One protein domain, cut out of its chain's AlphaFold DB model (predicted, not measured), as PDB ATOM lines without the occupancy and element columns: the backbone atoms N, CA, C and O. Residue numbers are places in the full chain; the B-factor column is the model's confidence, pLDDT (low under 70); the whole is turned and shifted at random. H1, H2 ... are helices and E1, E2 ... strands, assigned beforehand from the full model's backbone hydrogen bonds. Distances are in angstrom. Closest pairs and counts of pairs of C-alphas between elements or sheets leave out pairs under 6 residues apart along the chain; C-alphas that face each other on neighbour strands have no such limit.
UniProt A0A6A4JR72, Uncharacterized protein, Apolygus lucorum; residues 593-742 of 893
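What this domain is: This is residues 593 to 742 of the 893 residues of an uncharacterized protein of Apolygus lucorum (UniProt A0A6A4JR72). A small hairpin of two strands, E1 and E2, sits at the side of a rod of helices that run mostly lengthwise. The long H8 folds back along H6, and at the other end of the rod H4 packs on H1 and on H3, with the last part of H3 packing on the first part of H6; the short H2 and H5 lie near that end. The 150 printed residues hold H1 to H7, then E1 and E2, an antiparallel pair, then H8, and the class is mostly helix. The whole is only just loose, close to compact, with a radius of gyration of the C-alphas of 18.1 A and spans of 61 by 28 by 27 A.

How they stand to each other: E1, residues 695 to 698, and E2, residues 701 to 704, are a hairpin of antiparallel neighbours at 138 degrees, with N 696 and O 703 3.0 A apart and N 703 and O 696 2.8 A apart, both within hydrogen-bond range. E1 is near H4, residues 635 to 648. The closest C-alphas of E2 and H8, residues 718 to 741, are those of Leu 704 and Arg 732, 7.4 A apart. H6, residues 666 to 685, is the hub, touching three helices. It touches H8 at a shallow tilt of 31 degrees, opposite ways, closest at the C-alphas of Cys 668 and Phe 741, 5.7 A. With residues 676 to 683 alone it touches H7, residues 691 to 694, closest at the C-alphas of Cys 679 and Ile 691, 6.0 A. With residues 666 to 673 alone it touches H3, residues 617 to 629, the same way at a shallow tilt of 11 degrees, closest at the C-alphas of Met 626 and Gly 669, 5.4 A. H3 and H4 form a helical hairpin at a shallow tilt of 10 degrees; the closest C-alphas, of Phe 623 and His 641, are 7.4 A apart. H1, residues 598 to 606, touches H4, closest at the C-alphas of Leu 600 and His 641, 6.7 A. H2, residues 609 to 612, and H5, residues 657 to 660, touch no helix. Every O i to N i+4 pair is within hydrogen-bond range in H1, H6 and H8, against 7 of 9 in H3 and 9 of 10 in H4; H2, H5 and H7 are too short for one.

Where its parts are: H1 begins at C-alpha 598, (130.845, 89.059, 93.564). H3 is 19.1 A long, H4 20.2 A and H6 29.6 A. H8, 34.1 A, ends at C-alpha 741, (129.751, 78.442, 73.188).

The domain as a whole: The C-alphas farthest apart, of Ser 654 and Lys 715, are 62.4 A apart. The printed part has no cut; the link from E2 to H8 is long. Confidence is under 70 at residues 631 to 634, 654 and 713 to 716.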
ATOM      1  N   CYS A 593     127.210  80.555  93.747       87.88
ATOM      2  CA  CYS A 593     128.247  81.413  93.190       87.88
ATOM      3  C   CYS A 593     129.594  81.178  93.890       87.88
ATOM      4  O   CYS A 593     129.638  81.074  95.119       87.88
ATOM      5  N   PRO A 594     130.715  81.151  93.150       80.50
ATOM      6  CA  PRO A 594     132.033  81.197  93.765       80.50
ATOM      7  C   PRO A 594     132.239  82.579  94.408       80.50
ATOM      8  O   PRO A 594     131.920  83.606  93.807       80.50
ATOM      9  N   SER A 595     132.822  82.627  95.608       81.19
ATOM     10  CA  SER A 595     133.084  83.884  96.336       81.19
ATOM     11  C   SER A 595     133.997  84.857  95.575       81.19
ATOM     12  O   SER A 595     133.929  86.065  95.783       81.19
ATOM     13  N   VAL A 596     134.803  84.338  94.647       76.88
ATOM     14  CA  VAL A 596     135.650  85.097  93.713       76.88
ATOM     15  C   VAL A 596     134.891  85.675  92.499       76.88
ATOM     16  O   VAL A 596     135.520  86.187  91.580       76.88
ATOM     17  N   LEU A 597     133.551  85.644  92.466       81.19
ATOM     18  CA  LEU A 597     132.730  86.378  91.485       81.19
ATOM     19  C   LEU A 597     131.587  87.171  92.163       81.19
ATOM     20  O   LEU A 597     130.411  86.864  91.953       81.19
ATOM     21  N   PRO A 598     131.883  88.241  92.929       84.75
ATOM     22  CA  PRO A 598     130.845  89.059  93.564       84.75
ATOM     23  C   PRO A 598     129.905  89.719  92.540       84.75
ATOM     24  O   PRO A 598     128.700  89.759  92.764       84.75
ATOM     25  N   LYS A 599     130.416  90.126  91.367       86.12
ATOM     26  CA  LYS A 599     129.616  90.681  90.254       86.12
ATOM     27  C   LYS A 599     128.583  89.695  89.684       86.12
ATOM     28  O   LYS A 599     127.530  90.115  89.207       86.12
ATOM     29  N   LEU A 600     128.835  88.385  89.778       88.50
ATOM     30  CA  LEU A 600     127.856  87.358  89.410       88.50
ATOM     31  C   LEU A 600     126.725  87.290  90.448       88.50
ATOM     32  O   LEU A 600     125.559  87.208  90.072       88.50
ATOM     33  N   MET A 601     127.048  87.388  91.742       90.00
ATOM     34  CA  MET A 601     126.050  87.471  92.820       90.00
ATOM     35  C   MET A 601     125.218  88.760  92.719       90.00
ATOM     36  O   MET A 601     124.004  88.718  92.890       90.00
ATOM     37  N   GLU A 602     125.857  89.888  92.409       90.19
ATOM     38  CA  GLU A 602     125.223  91.185  92.149       90.19
ATOM     39  C   GLU A 602     124.246  91.089  90.969       90.19
ATOM     40  O   GLU A 602     123.047  91.296  91.156       90.19
ATOM     41  N   SER A 603     124.704  90.599  89.810       91.12
ATOM     42  CA  SER A 603     123.858  90.361  88.628       91.12
ATOM     43  C   SER A 603     122.648  89.463  88.942       91.12
ATOM     44  O   SER A 603     121.516  89.769  88.566       91.12
ATOM     45  N   ILE A 604     122.849  88.369  89.688       92.62
ATOM     46  CA  ILE A 604     121.772  87.459  90.119       92.62
ATOM     47  C   ILE A 604     120.768  88.145  91.051       92.62
ATOM     48  O   ILE A 604     119.610  87.730  91.093       92.62
ATOM     49  N   ASN A 605     121.161  89.189  91.780       90.62
ATOM     50  CA  ASN A 605     120.269  89.972  92.633       90.62
ATOM     51  C   ASN A 605     119.533  91.089  91.873       90.62
ATOM     52  O   ASN A 605     118.374  91.352  92.190       90.62
ATOM     53  N   GLU A 606     120.136  91.672  90.837       91.06
ATOM     54  CA  GLU A 606     119.512  92.715  90.006       91.06
ATOM     55  C   GLU A 606     118.467  92.175  89.010       91.06
ATOM     56  O   GLU A 606     117.464  92.840  88.744       91.06
ATOM     57  N   VAL A 607     118.647  90.955  88.484       91.25
ATOM     58  CA  VAL A 607     117.732  90.353  87.491       91.25
ATOM     59  C   VAL A 607     116.280  90.307  87.987       91.25
ATOM     60  O   VAL A 607     115.983  89.835  89.089       91.25
ATOM     61  N   ILE A 608     115.331  90.719  87.143       90.19
ATOM     62  CA  ILE A 608     113.904  90.746  87.497       90.19
ATOM     63  C   ILE A 608     113.315  89.340  87.781       90.19
ATOM     64  O   ILE A 608     113.730  88.357  87.153       90.19
ATOM     65  N   PRO A 609     112.322  89.213  88.695       86.44
ATOM     66  CA  PRO A 609     111.685  87.937  89.062       86.44
ATOM     67  C   PRO A 609     111.189  87.099  87.875       86.44
ATOM     68  O   PRO A 609     111.240  85.875  87.908       86.44
ATOM     69  N   GLU A 610     110.738  87.762  86.814       86.56
ATOM     70  CA  GLU A 610     110.318  87.198  85.530       86.56
ATOM     71  C   GLU A 610     111.371  86.372  84.799       86.56
ATOM     72  O   GLU A 610     111.016  85.514  83.992       86.56
ATOM     73  N   LYS A 611     112.647  86.709  84.993       89.75
ATOM     74  CA  LYS A 611     113.746  86.239  84.147       89.75
ATOM     75  C   LYS A 611     114.712  85.330  84.889       89.75
ATOM     76  O   LYS A 611     115.240  84.406  84.280       89.75
ATOM     77  N   ILE A 612     114.866  85.512  86.203       91.31
ATOM     78  CA  ILE A 612     115.732  84.646  87.013       91.31
ATOM     79  C   ILE A 612     115.314  83.166  86.945       91.31
ATOM     80  O   ILE A 612     116.172  82.301  87.016       91.31
ATOM     81  N   ILE A 613     114.031  82.871  86.688       90.25
ATOM     82  CA  ILE A 613     113.499  81.505  86.521       90.25
ATOM     83  C   ILE A 613     114.113  80.709  85.354       90.25
ATOM     84  O   ILE A 613     114.021  79.485  85.354       90.25
ATOM     85  N   TYR A 614     114.720  81.379  84.364       91.12
ATOM     86  CA  TYR A 614     115.421  80.724  83.251       91.12
ATOM     87  C   TYR A 614     116.899  80.431  83.560       91.12
ATOM     88  O   TYR A 614     117.553  79.740  82.780       91.12
ATOM     89  N   VAL A 615     117.442  80.946  84.668       92.06
ATOM     90  CA  VAL A 615     118.820  80.676  85.097       92.06
ATOM     91  C   VAL A 615     118.821  79.392  85.919       92.06
ATOM     92  O   VAL A 615     118.295  79.341  87.027       92.06
ATOM     93  N   SER A 616     119.402  78.318  85.389       91.00
ATOM     94  CA  SER A 616     119.491  77.058  86.125       91.00
ATOM     95  C   SER A 616     120.683  77.049  87.086       91.00
ATOM     96  O   SER A 616     121.663  77.771  86.907       91.00
ATOM     97  N   ARG A 617     120.647  76.160  88.089       90.38
ATOM     98  CA  ARG A 617     121.814  75.901  88.950       90.38
ATOM     99  C   ARG A 617     123.042  75.490  88.125       90.38
ATOM    100  O   ARG A 617     124.141  75.946  88.423       90.38
ATOM    101  N   SER A 618     122.845  74.683  87.084       89.00
ATOM    102  CA  SER A 618     123.928  74.229  86.209       89.00
ATOM    103  C   SER A 618     124.590  75.379  85.453       89.00
ATOM    104  O   SER A 618     125.796  75.325  85.243       89.00
ATOM    105  N   ASP A 619     123.855  76.447  85.122       91.75
ATOM    106  CA  ASP A 619     124.448  77.643  84.510       91.75
ATOM    107  C   ASP A 619     125.439  78.331  85.460       91.75
ATOM    108  O   ASP A 619     126.510  78.749  85.030       91.75
ATOM    109  N   ILE A 620     125.134  78.384  86.761       92.06
ATOM    110  CA  ILE A 620     126.037  78.937  87.785       92.06
ATOM    111  C   ILE A 620     127.231  78.010  88.043       92.06
ATOM    112  O   ILE A 620     128.355  78.485  88.218       92.06
ATOM    113  N   GLU A 621     127.026  76.691  88.002       89.38
ATOM    114  CA  GLU A 621     128.098  75.701  88.180       89.38
ATOM    115  C   GLU A 621     129.170  75.784  87.076       89.38
ATOM    116  O   GLU A 621     130.346  75.573  87.367       89.38
ATOM    117  N   VAL A 622     128.823  76.204  85.849       90.62
ATOM    118  CA  VAL A 622     129.819  76.495  84.797       90.62
ATOM    119  C   VAL A 622     130.744  77.650  85.205       90.62
ATOM    120  O   VAL A 622     131.963  77.520  85.088       90.62
ATOM    121  N   PHE A 623     130.213  78.750  85.752       90.69
ATOM    122  CA  PHE A 623     131.047  79.855  86.253       90.69
ATOM    123  C   PHE A 623     131.820  79.483  87.518       90.69
ATOM    124  O   PHE A 623     132.963  79.905  87.660       90.69
ATOM    125  N   HIS A 624     131.254  78.656  88.403       87.44
ATOM    126  CA  HIS A 624     131.975  78.112  89.556       87.44
ATOM    127  C   HIS A 624     133.191  77.278  89.122       87.44
ATOM    128  O   HIS A 624     134.275  77.436  89.680       87.44
ATOM    129  N   HIS A 625     133.049  76.420  88.104       84.94
ATOM    130  CA  HIS A 625     134.173  75.663  87.552       84.94
ATOM    131  C   HIS A 625     135.223  76.583  86.915       84.94
ATOM    132  O   HIS A 625     136.397  76.468  87.260       84.94
ATOM    133  N   MET A 626     134.828  77.537  86.064       88.06
ATOM    134  CA  MET A 626     135.775  78.482  85.446       88.06
ATOM    135  C   MET A 626     136.530  79.314  86.494       88.06
ATOM    136  O   MET A 626     137.753  79.409  86.435       88.06
ATOM    137  N   ALA A 627     135.824  79.821  87.507       87.44
ATOM    138  CA  ALA A 627     136.410  80.595  88.599       87.44
ATOM    139  C   ALA A 627     137.386  79.794  89.475       87.44
ATOM    140  O   ALA A 627     138.312  80.367  90.036       87.44
ATOM    141  N   SER A 628     137.203  78.473  89.594       84.31
ATOM    142  CA  SER A 628     138.123  77.607  90.349       84.31
ATOM    143  C   SER A 628     139.459  77.341  89.638       84.31
ATOM    144  O   SER A 628     140.388  76.822  90.253       84.31
ATOM    145  N   LEU A 629     139.558  77.695  88.351       78.75
ATOM    146  CA  LEU A 629     140.749  77.510  87.514       78.75
ATOM    147  C   LEU A 629     141.568  78.806  87.385       78.75
ATOM    148  O   LEU A 629     142.790  78.758  87.260       78.75
ATOM    149  N   THR A 630     140.908  79.963  87.452       73.25
ATOM    150  CA  THR A 630     141.538  81.291  87.468       73.25
ATOM    151  C   THR A 630     141.994  81.655  88.881       73.25
ATOM    152  O   THR A 630     141.177  81.719  89.796       73.25
ATOM    153  N   ARG A 631     143.287  81.945  89.076       59.53
ATOM    154  CA  ARG A 631     143.818  82.370  90.391       59.53
ATOM    155  C   ARG A 631     143.442  83.802  90.789       59.53
ATOM    156  O   ARG A 631     143.584  84.155  91.955       59.53
ATOM    157  N   GLU A 632     142.977  84.604  89.836       55.25
ATOM    158  CA  GLU A 632     142.650  86.024  89.993       55.25
ATOM    159  C   GLU A 632     141.334  86.354  89.262       55.25
ATOM    160  O   GLU A 632     140.780  85.505  88.558       55.25
ATOM    161  N   HIS A 633     140.815  87.576  89.428       53.97
ATOM    162  CA  HIS A 633     139.607  88.046  88.738       53.97
ATOM    163  C   HIS A 633     139.864  88.253  87.237       53.97
ATOM    164  O   HIS A 633     140.126  89.367  86.785       53.97
ATOM    165  N   ASP A 634     139.768  87.178  86.455       68.56
ATOM    166  CA  ASP A 634     139.900  87.255  85.003       68.56
ATOM    167  C   ASP A 634     138.773  88.113  84.390       68.56
ATOM    168  O   ASP A 634     137.580  87.808  84.488       68.56
ATOM    169  N   VAL A 635     139.163  89.190  83.710       77.44
ATOM    170  CA  VAL A 635     138.257  90.115  83.017       77.44
ATOM    171  C   VAL A 635     137.513  89.409  81.865       77.44
ATOM    172  O   VAL A 635     136.407  89.817  81.495       77.44
ATOM    173  N   PHE A 636     138.053  88.313  81.319       80.44
ATOM    174  CA  PHE A 636     137.351  87.435  80.378       80.44
ATOM    175  C   PHE A 636     136.210  86.666  81.060       80.44
ATOM    176  O   PHE A 636     135.106  86.583  80.520       80.44
ATOM    177  N   LEU A 637     136.415  86.187  82.290       84.62
ATOM    178  CA  LEU A 637     135.365  85.553  83.093       84.62
ATOM    179  C   LEU A 637     134.285  86.563  83.534       84.62
ATOM    180  O   LEU A 637     133.105  86.209  83.639       84.62
ATOM    181  N   GLU A 638     134.642  87.841  83.706       84.12
ATOM    182  CA  GLU A 638     133.660  88.928  83.840       84.12
ATOM    183  C   GLU A 638     132.836  89.145  82.563       84.12
ATOM    184  O   GLU A 638     131.608  89.250  82.613       84.12
ATOM    185  N   TYR A 639     133.496  89.159  81.403       86.44
ATOM    186  CA  TYR A 639     132.843  89.274  80.098       86.44
ATOM    187  C   TYR A 639     131.854  88.125  79.837       86.44
ATOM    188  O   TYR A 639     130.717  88.382  79.433       86.44
ATOM    189  N   LEU A 640     132.250  86.875  80.114       87.88
ATOM    190  CA  LEU A 640     131.401  85.697  79.906       87.88
ATOM    191  C   LEU A 640     130.120  85.748  80.749       87.88
ATOM    192  O   LEU A 640     129.037  85.507  80.209       87.88
ATOM    193  N   HIS A 641     130.207  86.071  82.048       88.06
ATOM    194  CA  HIS A 641     129.009  86.084  82.894       88.06
ATOM    195  C   HIS A 641     128.113  87.293  82.625       88.06
ATOM    196  O   HIS A 641     126.897  87.129  82.581       88.06
ATOM    197  N   ARG A 642     128.660  88.477  82.314       88.62
ATOM    198  CA  ARG A 642     127.832  89.594  81.822       88.62
ATOM    199  C   ARG A 642     127.100  89.217  80.529       88.62
ATOM    200  O   ARG A 642     125.930  89.556  80.362       88.62
ATOM    201  N   GLY A 643     127.745  88.441  79.657       89.44
ATOM    202  CA  GLY A 643     127.143  87.887  78.445       89.44
ATOM    203  C   GLY A 643     125.893  87.026  78.685       89.44
ATOM    204  O   GLY A 643     124.967  87.074  77.874       89.44
ATOM    205  N   LEU A 644     125.823  86.295  79.806       91.94
ATOM    206  CA  LEU A 644     124.630  85.540  80.218       91.94
ATOM    207  C   LEU A 644     123.435  86.475  80.441       91.94
ATOM    208  O   LEU A 644     122.353  86.246  79.899       91.94
ATOM    209  N   PHE A 645     123.636  87.537  81.220       91.25
ATOM    210  CA  PHE A 645     122.574  88.474  81.581       91.25
ATOM    211  C   PHE A 645     122.183  89.366  80.397       91.25
ATOM    212  O   PHE A 645     120.998  89.514  80.113       91.25
ATOM    213  N   GLU A 646     123.148  89.787  79.572       90.44
ATOM    214  CA  GLU A 646     122.881  90.442  78.285       90.44
ATOM    215  C   GLU A 646     122.009  89.599  77.332       90.44
ATOM    216  O   GLU A 646     121.319  90.168  76.482       90.44
ATOM    217  N   LYS A 647     122.071  88.263  77.398       90.25
ATOM    218  CA  LYS A 647     121.175  87.354  76.659       90.25
ATOM    219  C   LYS A 647     119.823  87.243  77.359       90.25
ATOM    220  O   LYS A 647     118.793  87.359  76.698       90.25
ATOM    221  N   LEU A 648     119.825  87.067  78.680       90.94
ATOM    222  CA  LEU A 648     118.624  86.962  79.504       90.94
ATOM    223  C   LEU A 648     117.703  88.181  79.323       90.94
ATOM    224  O   LEU A 648     116.504  88.020  79.085       90.94
ATOM    225  N   ASP A 649     118.256  89.394  79.308       88.44
ATOM    226  CA  ASP A 649     117.524  90.645  79.081       88.44
ATOM    227  C   ASP A 649     116.847  90.719  77.707       88.44
ATOM    228  O   ASP A 649     115.774  91.312  77.591       88.44
ATOM    229  N   LYS A 650     117.396  90.038  76.695       87.94
ATOM    230  CA  LYS A 650     116.851  89.987  75.328       87.94
ATOM    231  C   LYS A 650     115.794  88.898  75.112       87.94
ATOM    232  O   LYS A 650     115.109  88.937  74.094       87.94
ATOM    233  N   LEU A 651     115.630  87.947  76.037       85.88
ATOM    234  CA  LEU A 651     114.569  86.934  75.947       85.88
ATOM    235  C   LEU A 651     113.178  87.568  76.072       85.88
ATOM    236  O   LEU A 651     112.941  88.366  76.986       85.88
ATOM    237  N   ASP A 652     112.237  87.157  75.222       79.56
ATOM    238  CA  ASP A 652     110.821  87.418  75.471       79.56
ATOM    239  C   ASP A 652     110.298  86.484  76.575       79.56
ATOM    240  O   ASP A 652     110.622  85.301  76.656       79.56
ATOM    241  N   SER A 653     109.432  87.044  77.411       70.25
ATOM    242  CA  SER A 653     108.608  86.365  78.404       70.25
ATOM    243  C   SER A 653     107.668  85.283  77.851       70.25
ATOM    244  O   SER A 653     107.128  84.514  78.647       70.25
ATOM    245  N   SER A 654     107.444  85.233  76.532       69.94
ATOM    246  CA  SER A 654     106.609  84.222  75.868       69.94
ATOM    247  C   SER A 654     107.342  82.920  75.514       69.94
ATOM    248  O   SER A 654     106.686  81.898  75.306       69.94
ATOM    249  N   CYS A 655     108.677  82.941  75.448       80.38
ATOM    250  CA  CYS A 655     109.478  81.813  74.977       80.38
ATOM    251  C   CYS A 655     109.403  80.605  75.937       80.38
ATOM    252  O   CYS A 655     109.504  80.780  77.153       80.38
ATOM    253  N   PRO A 656     109.259  79.363  75.435       84.19
ATOM    254  CA  PRO A 656     109.155  78.185  76.291       84.19
ATOM    255  C   PRO A 656     110.524  77.794  76.892       84.19
ATOM    256  O   PRO A 656     111.535  77.831  76.187       84.19
ATOM    257  N   PRO A 657     110.587  77.334  78.160       86.75
ATOM    258  CA  PRO A 657     111.843  76.933  78.807       86.75
ATOM    259  C   PRO A 657     112.663  75.881  78.047       86.75
ATOM    260  O   PRO A 657     113.887  75.982  78.021       86.75
ATOM    261  N   ASN A 658     112.006  74.915  77.390       84.56
ATOM    262  CA  ASN A 658     112.661  73.858  76.598       84.56
ATOM    263  C   ASN A 658     113.567  74.387  75.474       84.56
ATOM    264  O   ASN A 658     114.588  73.766  75.178       84.56
ATOM    265  N   ASP A 659     113.205  75.517  74.866       82.56
ATOM    266  CA  ASP A 659     113.929  76.075  73.719       82.56
ATOM    267  C   ASP A 659     115.108  76.951  74.182       82.56
ATOM    268  O   ASP A 659     116.083  77.135  73.457       82.56
ATOM    269  N   ILE A 660     115.032  77.488  75.406       83.25
ATOM    270  CA  ILE A 660     116.006  78.431  75.970       83.25
ATOM    271  C   ILE A 660     117.078  77.735  76.819       83.25
ATOM    272  O   ILE A 660     118.230  78.175  76.820       83.25
ATOM    273  N   MET A 661     116.688  76.725  77.603       86.25
ATOM    274  CA  MET A 661     117.478  76.205  78.722       86.25
ATOM    275  C   MET A 661     118.246  74.916  78.361       86.25
ATOM    276  O   MET A 661     117.724  74.070  77.628       86.25
ATOM    277  N   PRO A 662     119.457  74.698  78.914       86.25
ATOM    278  CA  PRO A 662     120.236  75.620  79.754       86.25
ATOM    279  C   PRO A 662     120.751  76.840  78.971       86.25
ATOM    280  O   PRO A 662     120.945  76.785  77.756       86.25
ATOM    281  N   LEU A 663     120.978  77.954  79.672       89.94
ATOM    282  CA  LEU A 663     121.462  79.195  79.052       89.94
ATOM    283  C   LEU A 663     122.944  79.118  78.645       89.94
ATOM    284  O   LEU A 663     123.377  79.900  77.794       89.94
ATOM    285  N   THR A 664     123.687  78.180  79.227       90.75
ATOM    286  CA  THR A 664     125.106  77.863  79.013       90.75
ATOM    287  C   THR A 664     125.292  76.375  78.671       90.75
ATOM    288  O   THR A 664     124.333  75.606  78.626       90.75
ATOM    289  N   THR A 665     126.536  75.942  78.459       89.25
ATOM    290  CA  THR A 665     126.903  74.519  78.383       89.25
ATOM    291  C   THR A 665     128.143  74.237  79.240       89.25
ATOM    292  O   THR A 665     129.051  75.076  79.256       89.25
ATOM    293  N   PRO A 666     128.246  73.063  79.910       89.19
ATOM    294  CA  PRO A 666     129.465  72.629  80.601       89.19
ATOM    295  C   PRO A 666     130.726  72.747  79.743       89.19
ATOM    296  O   PRO A 666     131.786  73.120  80.246       89.19
ATOM    297  N   VAL A 667     130.594  72.514  78.432       90.50
ATOM    298  CA  VAL A 667     131.667  72.628  77.434       90.50
ATOM    299  C   VAL A 667     132.381  73.973  77.486       90.50
ATOM    300  O   VAL A 667     133.601  73.999  77.354       90.50
ATOM    301  N   CYS A 668     131.673  75.079  77.738       91.50
ATOM    302  CA  CYS A 668     132.295  76.402  77.829       91.50
ATOM    303  C   CYS A 668     133.372  76.441  78.930       91.50
ATOM    304  O   CYS A 668     134.442  77.005  78.718       91.50
ATOM    305  N   GLY A 669     133.129  75.781  80.068       91.00
ATOM    306  CA  GLY A 669     134.095  75.701  81.165       91.00
ATOM    307  C   GLY A 669     135.297  74.804  80.859       91.00
ATOM    308  O   GLY A 669     136.426  75.161  81.185       91.00
ATOM    309  N   PHE A 670     135.084  73.673  80.181       91.81
ATOM    310  CA  PHE A 670     136.176  72.765  79.803       91.81
ATOM    311  C   PHE A 670     137.019  73.296  78.633       91.81
ATOM    312  O   PHE A 670     138.236  73.131  78.649       91.81
ATOM    313  N   LEU A 671     136.415  73.998  77.667       93.38
ATOM    314  CA  LEU A 671     137.150  74.750  76.646       93.38
ATOM    315  C   LEU A 671     137.992  75.863  77.276       93.38
ATOM    316  O   LEU A 671     139.139  76.052  76.882       93.38
ATOM    317  N   PHE A 672     137.450  76.575  78.268       91.81
ATOM    318  CA  PHE A 672     138.172  77.645  78.957       91.81
ATOM    319  C   PHE A 672     139.355  77.091  79.761       91.81
ATOM    320  O   PHE A 672     140.455  77.631  79.675       91.81
ATOM    321  N   LYS A 673     139.173  75.945  80.432       91.44
ATOM    322  CA  LYS A 673     140.268  75.195  81.066       91.44
ATOM    323  C   LYS A 673     141.386  74.863  80.074       91.44
ATOM    324  O   LYS A 673     142.538  75.199  80.323       91.44
ATOM    325  N   SER A 674     141.045  74.258  78.935       93.56
ATOM    326  CA  SER A 674     142.027  73.938  77.893       93.56
ATOM    327  C   SER A 674     142.688  75.174  77.289       93.56
ATOM    328  O   SER A 674     143.875  75.126  76.990       93.56
ATOM    329  N   PHE A 675     141.969  76.288  77.135       93.00
ATOM    330  CA  PHE A 675     142.559  77.543  76.670       93.00
ATOM    331  C   PHE A 675     143.617  78.067  77.652       93.00
ATOM    332  O   PHE A 675     144.723  78.388  77.230       93.00
ATOM    333  N   LEU A 676     143.324  78.087  78.957       90.06
ATOM    334  CA  LEU A 676     144.286  78.508  79.983       90.06
ATOM    335  C   LEU A 676     145.500  77.568  80.078       90.06
ATOM    336  O   LEU A 676     146.623  78.047  80.240       90.06
ATOM    337  N   GLU A 677     145.307  76.253  79.945       91.19
ATOM    338  CA  GLU A 677     146.408  75.277  79.914       91.19
ATOM    339  C   GLU A 677     147.300  75.457  78.671       91.19
ATOM    340  O   GLU A 677     148.520  75.532  78.807       91.19
ATOM    341  N   ILE A 678     146.717  75.627  77.477       93.31
ATOM    342  CA  ILE A 678     147.467  75.889  76.236       93.31
ATOM    343  C   ILE A 678     148.205  77.236  76.303       93.31
ATOM    344  O   ILE A 678     149.381  77.300  75.952       93.31
ATOM    345  N   CYS A 679     147.567  78.299  76.805       91.25
ATOM    346  CA  CYS A 679     148.232  79.584  77.036       91.25
ATOM    347  C   CYS A 679     149.396  79.457  78.028       91.25
ATOM    348  O   CYS A 679     150.444  80.054  77.807       91.25
ATOM    349  N   SER A 680     149.252  78.644  79.079       90.06
ATOM    350  CA  SER A 680     150.334  78.392  80.039       90.06
ATOM    351  C   SER A 680     151.530  77.690  79.386       90.06
ATOM    352  O   SER A 680     152.664  78.114  79.595       90.06
ATOM    353  N   GLU A 681     151.293  76.672  78.551       91.25
ATOM    354  CA  GLU A 681     152.351  75.970  77.805       91.25
ATOM    355  C   GLU A 681     153.038  76.895  76.779       91.25
ATOM    356  O   GLU A 681     154.259  76.869  76.635       91.25
ATOM    357  N   ILE A 682     152.285  77.789  76.122       92.25
ATOM    358  CA  ILE A 682     152.852  78.838  75.257       92.25
ATOM    359  C   ILE A 682     153.774  79.764  76.064       92.25
ATOM    360  O   ILE A 682     154.899  80.022  75.636       92.25
ATOM    361  N   CYS A 683     153.363  80.218  77.254       89.81
ATOM    362  CA  CYS A 683     154.196  81.065  78.116       89.81
ATOM    363  C   CYS A 683     155.475  80.371  78.630       89.81
ATOM    364  O   CYS A 683     156.417  81.062  79.010       89.81
ATOM    365  N   LEU A 684     155.542  79.035  78.627       89.12
ATOM    366  CA  LEU A 684     156.760  78.275  78.947       89.12
ATOM    367  C   LEU A 684     157.739  78.153  77.761       89.12
ATOM    368  O   LEU A 684     158.899  77.803  77.971       89.12
ATOM    369  N   LEU A 685     157.285  78.423  76.530       87.69
ATOM    370  CA  LEU A 685     158.029  78.201  75.277       87.69
ATOM    371  C   LEU A 685     158.252  79.479  74.440       87.69
ATOM    372  O   LEU A 685     158.962  79.442  73.429       87.69
ATOM    373  N   ALA A 686     157.646  80.600  74.835       87.06
ATOM    374  CA  ALA A 686     157.758  81.905  74.190       87.06
ATOM    375  C   ALA A 686     158.509  82.913  75.079       87.06
ATOM    376  O   ALA A 686     158.344  82.949  76.299       87.06
ATOM    377  N   GLN A 687     159.329  83.769  74.468       81.25
ATOM    378  CA  GLN A 687     160.101  84.783  75.182       81.25
ATOM    379  C   GLN A 687     159.182  85.885  75.727       81.25
ATOM    380  O   GLN A 687     158.403  86.483  74.988       81.25
ATOM    381  N   GLN A 688     159.321  86.193  77.021       76.25
ATOM    382  CA  GLN A 688     158.662  87.326  77.700       76.25
ATOM    383  C   GLN A 688     157.119  87.333  77.604       76.25
ATOM    384  O   GLN A 688     156.491  88.383  77.726       76.25
ATOM    385  N   CYS A 689     156.504  86.165  77.406       81.38
ATOM    386  CA  CYS A 689     155.065  86.012  77.212       81.38
ATOM    387  C   CYS A 689     154.329  85.675  78.526       81.38
ATOM    388  O   CYS A 689     154.850  84.949  79.373       81.38
ATOM    389  N   ASN A 690     153.103  86.181  78.693       81.50
ATOM    390  CA  ASN A 690     152.196  85.845  79.797       81.50
ATOM    391  C   ASN A 690     150.739  85.705  79.291       81.50
ATOM    392  O   ASN A 690     150.428  86.061  78.156       81.50
ATOM    393  N   ILE A 691     149.820  85.210  80.126       79.06
ATOM    394  CA  ILE A 691     148.424  84.969  79.703       79.06
ATOM    395  C   ILE A 691     147.716  86.278  79.287       79.06
ATOM    396  O   ILE A 691     146.946  86.281  78.329       79.06
ATOM    397  N   GLU A 692     148.026  87.404  79.938       78.31
ATOM    398  CA  GLU A 692     147.454  88.727  79.630       78.31
ATOM    399  C   GLU A 692     147.880  89.259  78.249       78.31
ATOM    400  O   GLU A 692     147.100  89.913  77.559       78.31
ATOM    401  N   THR A 693     149.110  88.961  77.816       83.88
ATOM    402  CA  THR A 693     149.608  89.302  76.472       83.88
ATOM    403  C   THR A 693     149.080  88.353  75.396       83.88
ATOM    404  O   THR A 693     148.966  88.760  74.241       83.88
ATOM    405  N   LEU A 694     148.684  87.126  75.759       87.56
ATOM    406  CA  LEU A 694     148.004  86.179  74.865       87.56
ATOM    407  C   LEU A 694     146.497  86.443  74.705       87.56
ATOM    408  O   LEU A 694     145.918  85.995  73.715       87.56
ATOM    409  N   LEU A 695     145.841  87.142  75.631       86.94
ATOM    410  CA  LEU A 695     144.412  87.449  75.540       86.94
ATOM    411  C   LEU A 695     144.152  88.922  75.874       86.94
ATOM    412  O   LEU A 695     143.994  89.303  77.031       86.94
ATOM    413  N   THR A 696     144.061  89.750  74.834       83.31
ATOM    414  CA  THR A 696     143.932  91.208  74.968       83.31
ATOM    415  C   THR A 696     142.516  91.686  74.655       83.31
ATOM    416  O   THR A 696     141.783  91.074  73.873       83.31
ATOM    417  N   GLN A 697     142.108  92.812  75.247       80.06
ATOM    418  CA  GLN A 697     140.834  93.457  74.928       80.06
ATOM    419  C   GLN A 697     141.056  94.686  74.040       80.06
ATOM    420  O   GLN A 697     141.823  95.586  74.370       80.06
ATOM    421  N   SER A 698     140.347  94.745  72.916       77.75
ATOM    422  CA  SER A 698     140.445  95.817  71.926       77.75
ATOM    423  C   SER A 698     139.079  96.021  71.263       77.75
ATOM    424  O   SER A 698     138.411  95.060  70.883       77.75
ATOM    425  N   ASP A 699     138.625  97.273  71.172       76.25
ATOM    426  CA  ASP A 699     137.279  97.654  70.700       76.25
ATOM    427  C   ASP A 699     136.123  97.006  71.499       76.25
ATOM    428  O   ASP A 699     135.061  96.698  70.954       76.25
ATOM    429  N   GLY A 700     136.343  96.729  72.791       71.31
ATOM    430  CA  GLY A 700     135.394  96.001  73.649       71.31
ATOM    431  C   GLY A 700     135.223  94.515  73.292       71.31
ATOM    432  O   GLY A 700     134.304  93.861  73.788       71.31
ATOM    433  N   LYS A 701     136.092  93.978  72.429       78.56
ATOM    434  CA  LYS A 701     136.146  92.570  72.024       78.56
ATOM    435  C   LYS A 701     137.455  91.946  72.484       78.56
ATOM    436  O   LYS A 701     138.482  92.616  72.555       78.56
ATOM    437  N   TRP A 702     137.418  90.650  72.748       85.31
ATOM    438  CA  TRP A 702     138.622  89.874  73.006       85.31
ATOM    439  C   TRP A 702     139.316  89.522  71.692       85.31
ATOM    440  O   TRP A 702     138.664  89.088  70.739       85.31
ATOM    441  N   LYS A 703     140.628  89.742  71.643       86.81
ATOM    442  CA  LYS A 703     141.506  89.425  70.518       86.81
ATOM    443  C   LYS A 703     142.696  88.620  71.037       86.81
ATOM    444  O   LYS A 703     143.210  88.873  72.127       86.81
ATOM    445  N   LEU A 704     143.105  87.644  70.241       91.62
ATOM    446  CA  LEU A 704     144.341  86.905  70.465       91.62
ATOM    447  C   LEU A 704     145.546  87.758  70.064       91.62
ATOM    448  O   LEU A 704     145.396  88.763  69.368       91.62
ATOM    449  N   LEU A 705     146.732  87.332  70.484       90.00
ATOM    450  CA  LEU A 705     147.989  87.859  69.978       90.00
ATOM    451  C   LEU A 705     148.149  87.453  68.502       90.00
ATOM    452  O   LEU A 705     147.908  86.299  68.134       90.00
ATOM    453  N   ASP A 706     148.540  88.400  67.647       86.81
ATOM    454  CA  ASP A 706     148.678  88.137  66.210       86.81
ATOM    455  C   ASP A 706     149.801  87.119  65.935       86.81
ATOM    456  O   ASP A 706     149.559  86.110  65.273       86.81
ATOM    457  N   GLU A 707     150.986  87.310  66.525       89.12
ATOM    458  CA  GLU A 707     152.163  86.440  66.382       89.12
ATOM    459  C   GLU A 707     152.792  86.133  67.754       89.12
ATOM    460  O   GLU A 707     153.022  87.036  68.558       89.12
ATOM    461  N   ILE A 708     153.064  84.853  68.034       89.94
ATOM    462  CA  ILE A 708     153.657  84.402  69.303       89.94
ATOM    463  C   ILE A 708     155.192  84.551  69.234       89.94
ATOM    464  O   ILE A 708     155.802  84.007  68.310       89.94
ATOM    465  N   PRO A 709     155.848  85.219  70.208       89.12
ATOM    466  CA  PRO A 709     157.299  85.411  70.225       89.12
ATOM    467  C   PRO A 709     158.035  84.141  70.688       89.12
ATOM    468  O   PRO A 709     158.572  84.074  71.794       89.12
ATOM    469  N   TRP A 710     158.039  83.099  69.858       88.62
ATOM    470  CA  TRP A 710     158.718  81.829  70.138       88.62
ATOM    471  C   TRP A 710     160.222  82.001  70.389       88.62
ATOM    472  O   TRP A 710     160.890  82.774  69.702       88.62
ATOM    473  N   ASP A 711     160.772  81.235  71.336       80.00
ATOM    474  CA  ASP A 711     162.205  81.283  71.634       80.00
ATOM    475  C   ASP A 711     163.057  80.700  70.491       80.00
ATOM    476  O   ASP A 711     162.992  79.509  70.176       80.00
ATOM    477  N   GLN A 712     163.857  81.567  69.864       70.56
ATOM    478  CA  GLN A 712     164.726  81.227  68.734       70.56
ATOM    479  C   GLN A 712     166.103  80.693  69.161       70.56
ATOM    480  O   GLN A 712     166.786  80.083  68.336       70.56
ATOM    481  N   ASP A 713     166.507  80.864  70.427       65.38
ATOM    482  CA  ASP A 713     167.790  80.354  70.935       65.38
ATOM    483  C   ASP A 713     167.729  78.848  71.273       65.38
ATOM    484  O   ASP A 713     168.760  78.167  71.371       65.38
ATOM    485  N   ILE A 714     166.522  78.278  71.388       64.94
ATOM    486  CA  ILE A 714     166.326  76.833  71.534       64.94
ATOM    487  C   ILE A 714     166.623  76.137  70.201       64.94
ATOM    488  O   ILE A 714     166.058  76.458  69.157       64.94
ATOM    489  N   LYS A 715     167.472  75.100  70.233       60.44
ATOM    490  CA  LYS A 715     167.784  74.271  69.056       60.44
ATOM    491  C   LYS A 715     166.514  73.655  68.457       60.44
ATOM    492  O   LYS A 715     166.007  72.653  68.965       60.44
ATOM    493  N   GLN A 716     166.056  74.221  67.342       66.00
ATOM    494  CA  GLN A 716     164.839  73.828  66.633       66.00
ATOM    495  C   GLN A 716     164.927  72.394  66.081       66.00
ATOM    496  O   GLN A 716     165.371  72.142  64.961       66.00
ATOM    497  N   SER A 717     164.487  71.425  66.881       73.44
ATOM    498  CA  SER A 717     164.156  70.085  66.391       73.44
ATOM    499  C   SER A 717     162.791  70.112  65.693       73.44
ATOM    500  O   SER A 717     161.910  70.859  66.116       73.44
ATOM    501  N   ARG A 718     162.566  69.255  64.682       74.38
ATOM    502  CA  ARG A 718     161.245  69.143  64.022       74.38
ATOM    503  C   ARG A 718     160.102  68.907  65.025       74.38
ATOM    504  O   ARG A 718     159.029  69.467  64.865       74.38
ATOM    505  N   ARG A 719     160.355  68.127  66.086       76.44
ATOM    506  CA  ARG A 719     159.398  67.868  67.178       76.44
ATOM    507  C   ARG A 719     159.037  69.131  67.962       76.44
ATOM    508  O   ARG A 719     157.877  69.283  68.327       76.44
ATOM    509  N   LEU A 720     160.000  70.018  68.228       82.06
ATOM    510  CA  LEU A 720     159.724  71.296  68.892       82.06
ATOM    511  C   LEU A 720     158.893  72.207  67.982       82.06
ATOM    512  O   LEU A 720     157.861  72.697  68.427       82.06
ATOM    513  N   LEU A 721     159.287  72.343  66.710       83.88
ATOM    514  CA  LEU A 721     158.568  73.161  65.729       83.88
ATOM    515  C   LEU A 721     157.101  72.722  65.603       83.88
ATOM    516  O   LEU A 721     156.207  73.525  65.839       83.88
ATOM    517  N   SER A 722     156.836  71.431  65.379       83.69
ATOM    518  CA  SER A 722     155.452  70.943  65.282       83.69
ATOM    519  C   SER A 722     154.684  70.953  66.605       83.69
ATOM    520  O   SER A 722     153.455  70.975  66.594       83.69
ATOM    521  N   THR A 723     155.371  71.025  67.752       88.44
ATOM    522  CA  THR A 723     154.718  71.318  69.039       88.44
ATOM    523  C   THR A 723     154.289  72.791  69.105       88.44
ATOM    524  O   THR A 723     153.152  73.061  69.476       88.44
ATOM    525  N   GLN A 724     155.133  73.735  68.676       90.44
ATOM    526  CA  GLN A 724     154.801  75.168  68.600       90.44
ATOM    527  C   GLN A 724     153.660  75.440  67.598       90.44
ATOM    528  O   GLN A 724     152.686  76.105  67.945       90.44
ATOM    529  N   GLU A 725     153.713  74.840  66.402       89.88
ATOM    530  CA  GLU A 725     152.639  74.882  65.390       89.88
ATOM    531  C   GLU A 725     151.307  74.328  65.948       89.88
ATOM    532  O   GLU A 725     150.240  74.904  65.733       89.88
ATOM    533  N   SER A 726     151.365  73.233  66.716       92.62
ATOM    534  CA  SER A 726     150.198  72.627  67.375       92.62
ATOM    535  C   SER A 726     149.613  73.482  68.495       92.62
ATOM    536  O   SER A 726     148.389  73.548  68.634       92.62
ATOM    537  N   LEU A 727     150.457  74.149  69.286       94.50
ATOM    538  CA  LEU A 727     150.011  75.040  70.355       94.50
ATOM    539  C   LEU A 727     149.328  76.288  69.790       94.50
ATOM    540  O   LEU A 727     148.223  76.595  70.226       94.50
ATOM    541  N   ASP A 728     149.912  76.943  68.779       94.25
ATOM    542  CA  ASP A 728     149.290  78.089  68.095       94.25
ATOM    543  C   ASP A 728     147.942  77.710  67.455       94.25
ATOM    544  O   ASP A 728     146.930  78.389  67.653       94.25
ATOM    545  N   CYS A 729     147.891  76.566  66.762       94.81
ATOM    546  CA  CYS A 729     146.665  76.062  66.150       94.81
ATOM    547  C   CYS A 729     145.565  75.778  67.191       94.81
ATOM    548  O   CYS A 729     144.428  76.232  67.027       94.81
ATOM    549  N   GLN A 730     145.890  75.075  68.286       96.00
ATOM    550  CA  GLN A 730     144.941  74.805  69.372       96.00
ATOM    551  C   GLN A 730     144.474  76.100  70.046       96.00
ATOM    552  O   GLN A 730     143.273  76.295  70.207       96.00
ATOM    553  N   TYR A 731     145.390  77.010  70.375       95.44
ATOM    554  CA  TYR A 731     145.114  78.327  70.957       95.44
ATOM    555  C   TYR A 731     144.089  79.122  70.130       95.44
ATOM    556  O   TYR A 731     143.037  79.517  70.648       95.44
ATOM    557  N   ARG A 732     144.325  79.270  68.819       95.81
ATOM    558  CA  ARG A 732     143.419  80.001  67.916       95.81
ATOM    559  C   ARG A 732     142.075  79.295  67.731       95.81
ATOM    560  O   ARG A 732     141.033  79.957  67.688       95.81
ATOM    561  N   PHE A 733     142.062  77.966  67.640       96.56
ATOM    562  CA  PHE A 733     140.835  77.212  67.384       96.56
ATOM    563  C   PHE A 733     139.950  77.045  68.630       96.56
ATOM    564  O   PHE A 733     138.735  77.217  68.541       96.56
ATOM    565  N   ILE A 734     140.532  76.801  69.807       96.19
ATOM    566  CA  ILE A 734     139.799  76.721  71.082       96.19
ATOM    567  C   ILE A 734     139.156  78.074  71.409       96.19
ATOM    568  O   ILE A 734     137.995  78.109  71.814       96.19
ATOM    569  N   PHE A 735     139.830  79.196  71.141       93.88
ATOM    570  CA  PHE A 735     139.225  80.524  71.288       93.88
ATOM    571  C   PHE A 735     138.027  80.745  70.345       93.88
ATOM    572  O   PHE A 735     136.983  81.249  70.760       93.88
ATOM    573  N   LYS A 736     138.125  80.298  69.085       94.25
ATOM    574  CA  LYS A 736     137.001  80.324  68.129       94.25
ATOM    575  C   LYS A 736     135.806  79.489  68.615       94.25
ATOM    576  O   LYS A 736     134.661  79.874  68.374       94.25
ATOM    577  N   LEU A 737     136.056  78.371  69.300       94.38
ATOM    578  CA  LEU A 737     135.020  77.546  69.928       94.38
ATOM    579  C   LEU A 737     134.428  78.223  71.176       94.38
ATOM    580  O   LEU A 737     133.208  78.239  71.327       94.38
ATOM    581  N   LEU A 738     135.249  78.860  72.018       92.00
ATOM    582  CA  LEU A 738     134.784  79.650  73.166       92.00
ATOM    583  C   LEU A 738     133.800  80.749  72.741       92.00
ATOM    584  O   LEU A 738     132.710  80.823  73.296       92.00
ATOM    585  N   LEU A 739     134.108  81.525  71.698       89.69
ATOM    586  CA  LEU A 739     133.204  82.562  71.166       89.69
ATOM    587  C   LEU A 739     131.896  82.007  70.556       89.69
ATOM    588  O   LEU A 739     130.922  82.747  70.375       89.69
ATOM    589  N   HIS A 740     131.851  80.713  70.220       90.75
ATOM    590  CA  HIS A 740     130.626  80.042  69.783       90.75
ATOM    591  C   HIS A 740     129.767  79.586  70.974       90.75
ATOM    592  O   HIS A 740     128.554  79.817  70.966       90.75
ATOM    593  N   PHE A 741     130.396  78.970  71.981       91.06
ATOM    594  CA  PHE A 741     129.751  78.442  73.188       91.06
ATOM    595  C   PHE A 741     129.600  79.469  74.326       91.06
ATOM    596  O   PHE A 741     129.045  79.124  75.371       91.06
ATOM    597  N   GLU A 742     130.039  80.721  74.138       89.38
ATOM    598  CA  GLU A 742     129.902  81.766  75.156       89.38
ATOM    599  C   GLU A 742     128.427  81.951  75.568       89.38
ATOM    600  O   GLU A 742     127.536  81.903  74.707       89.38
TER     601      GLU A 742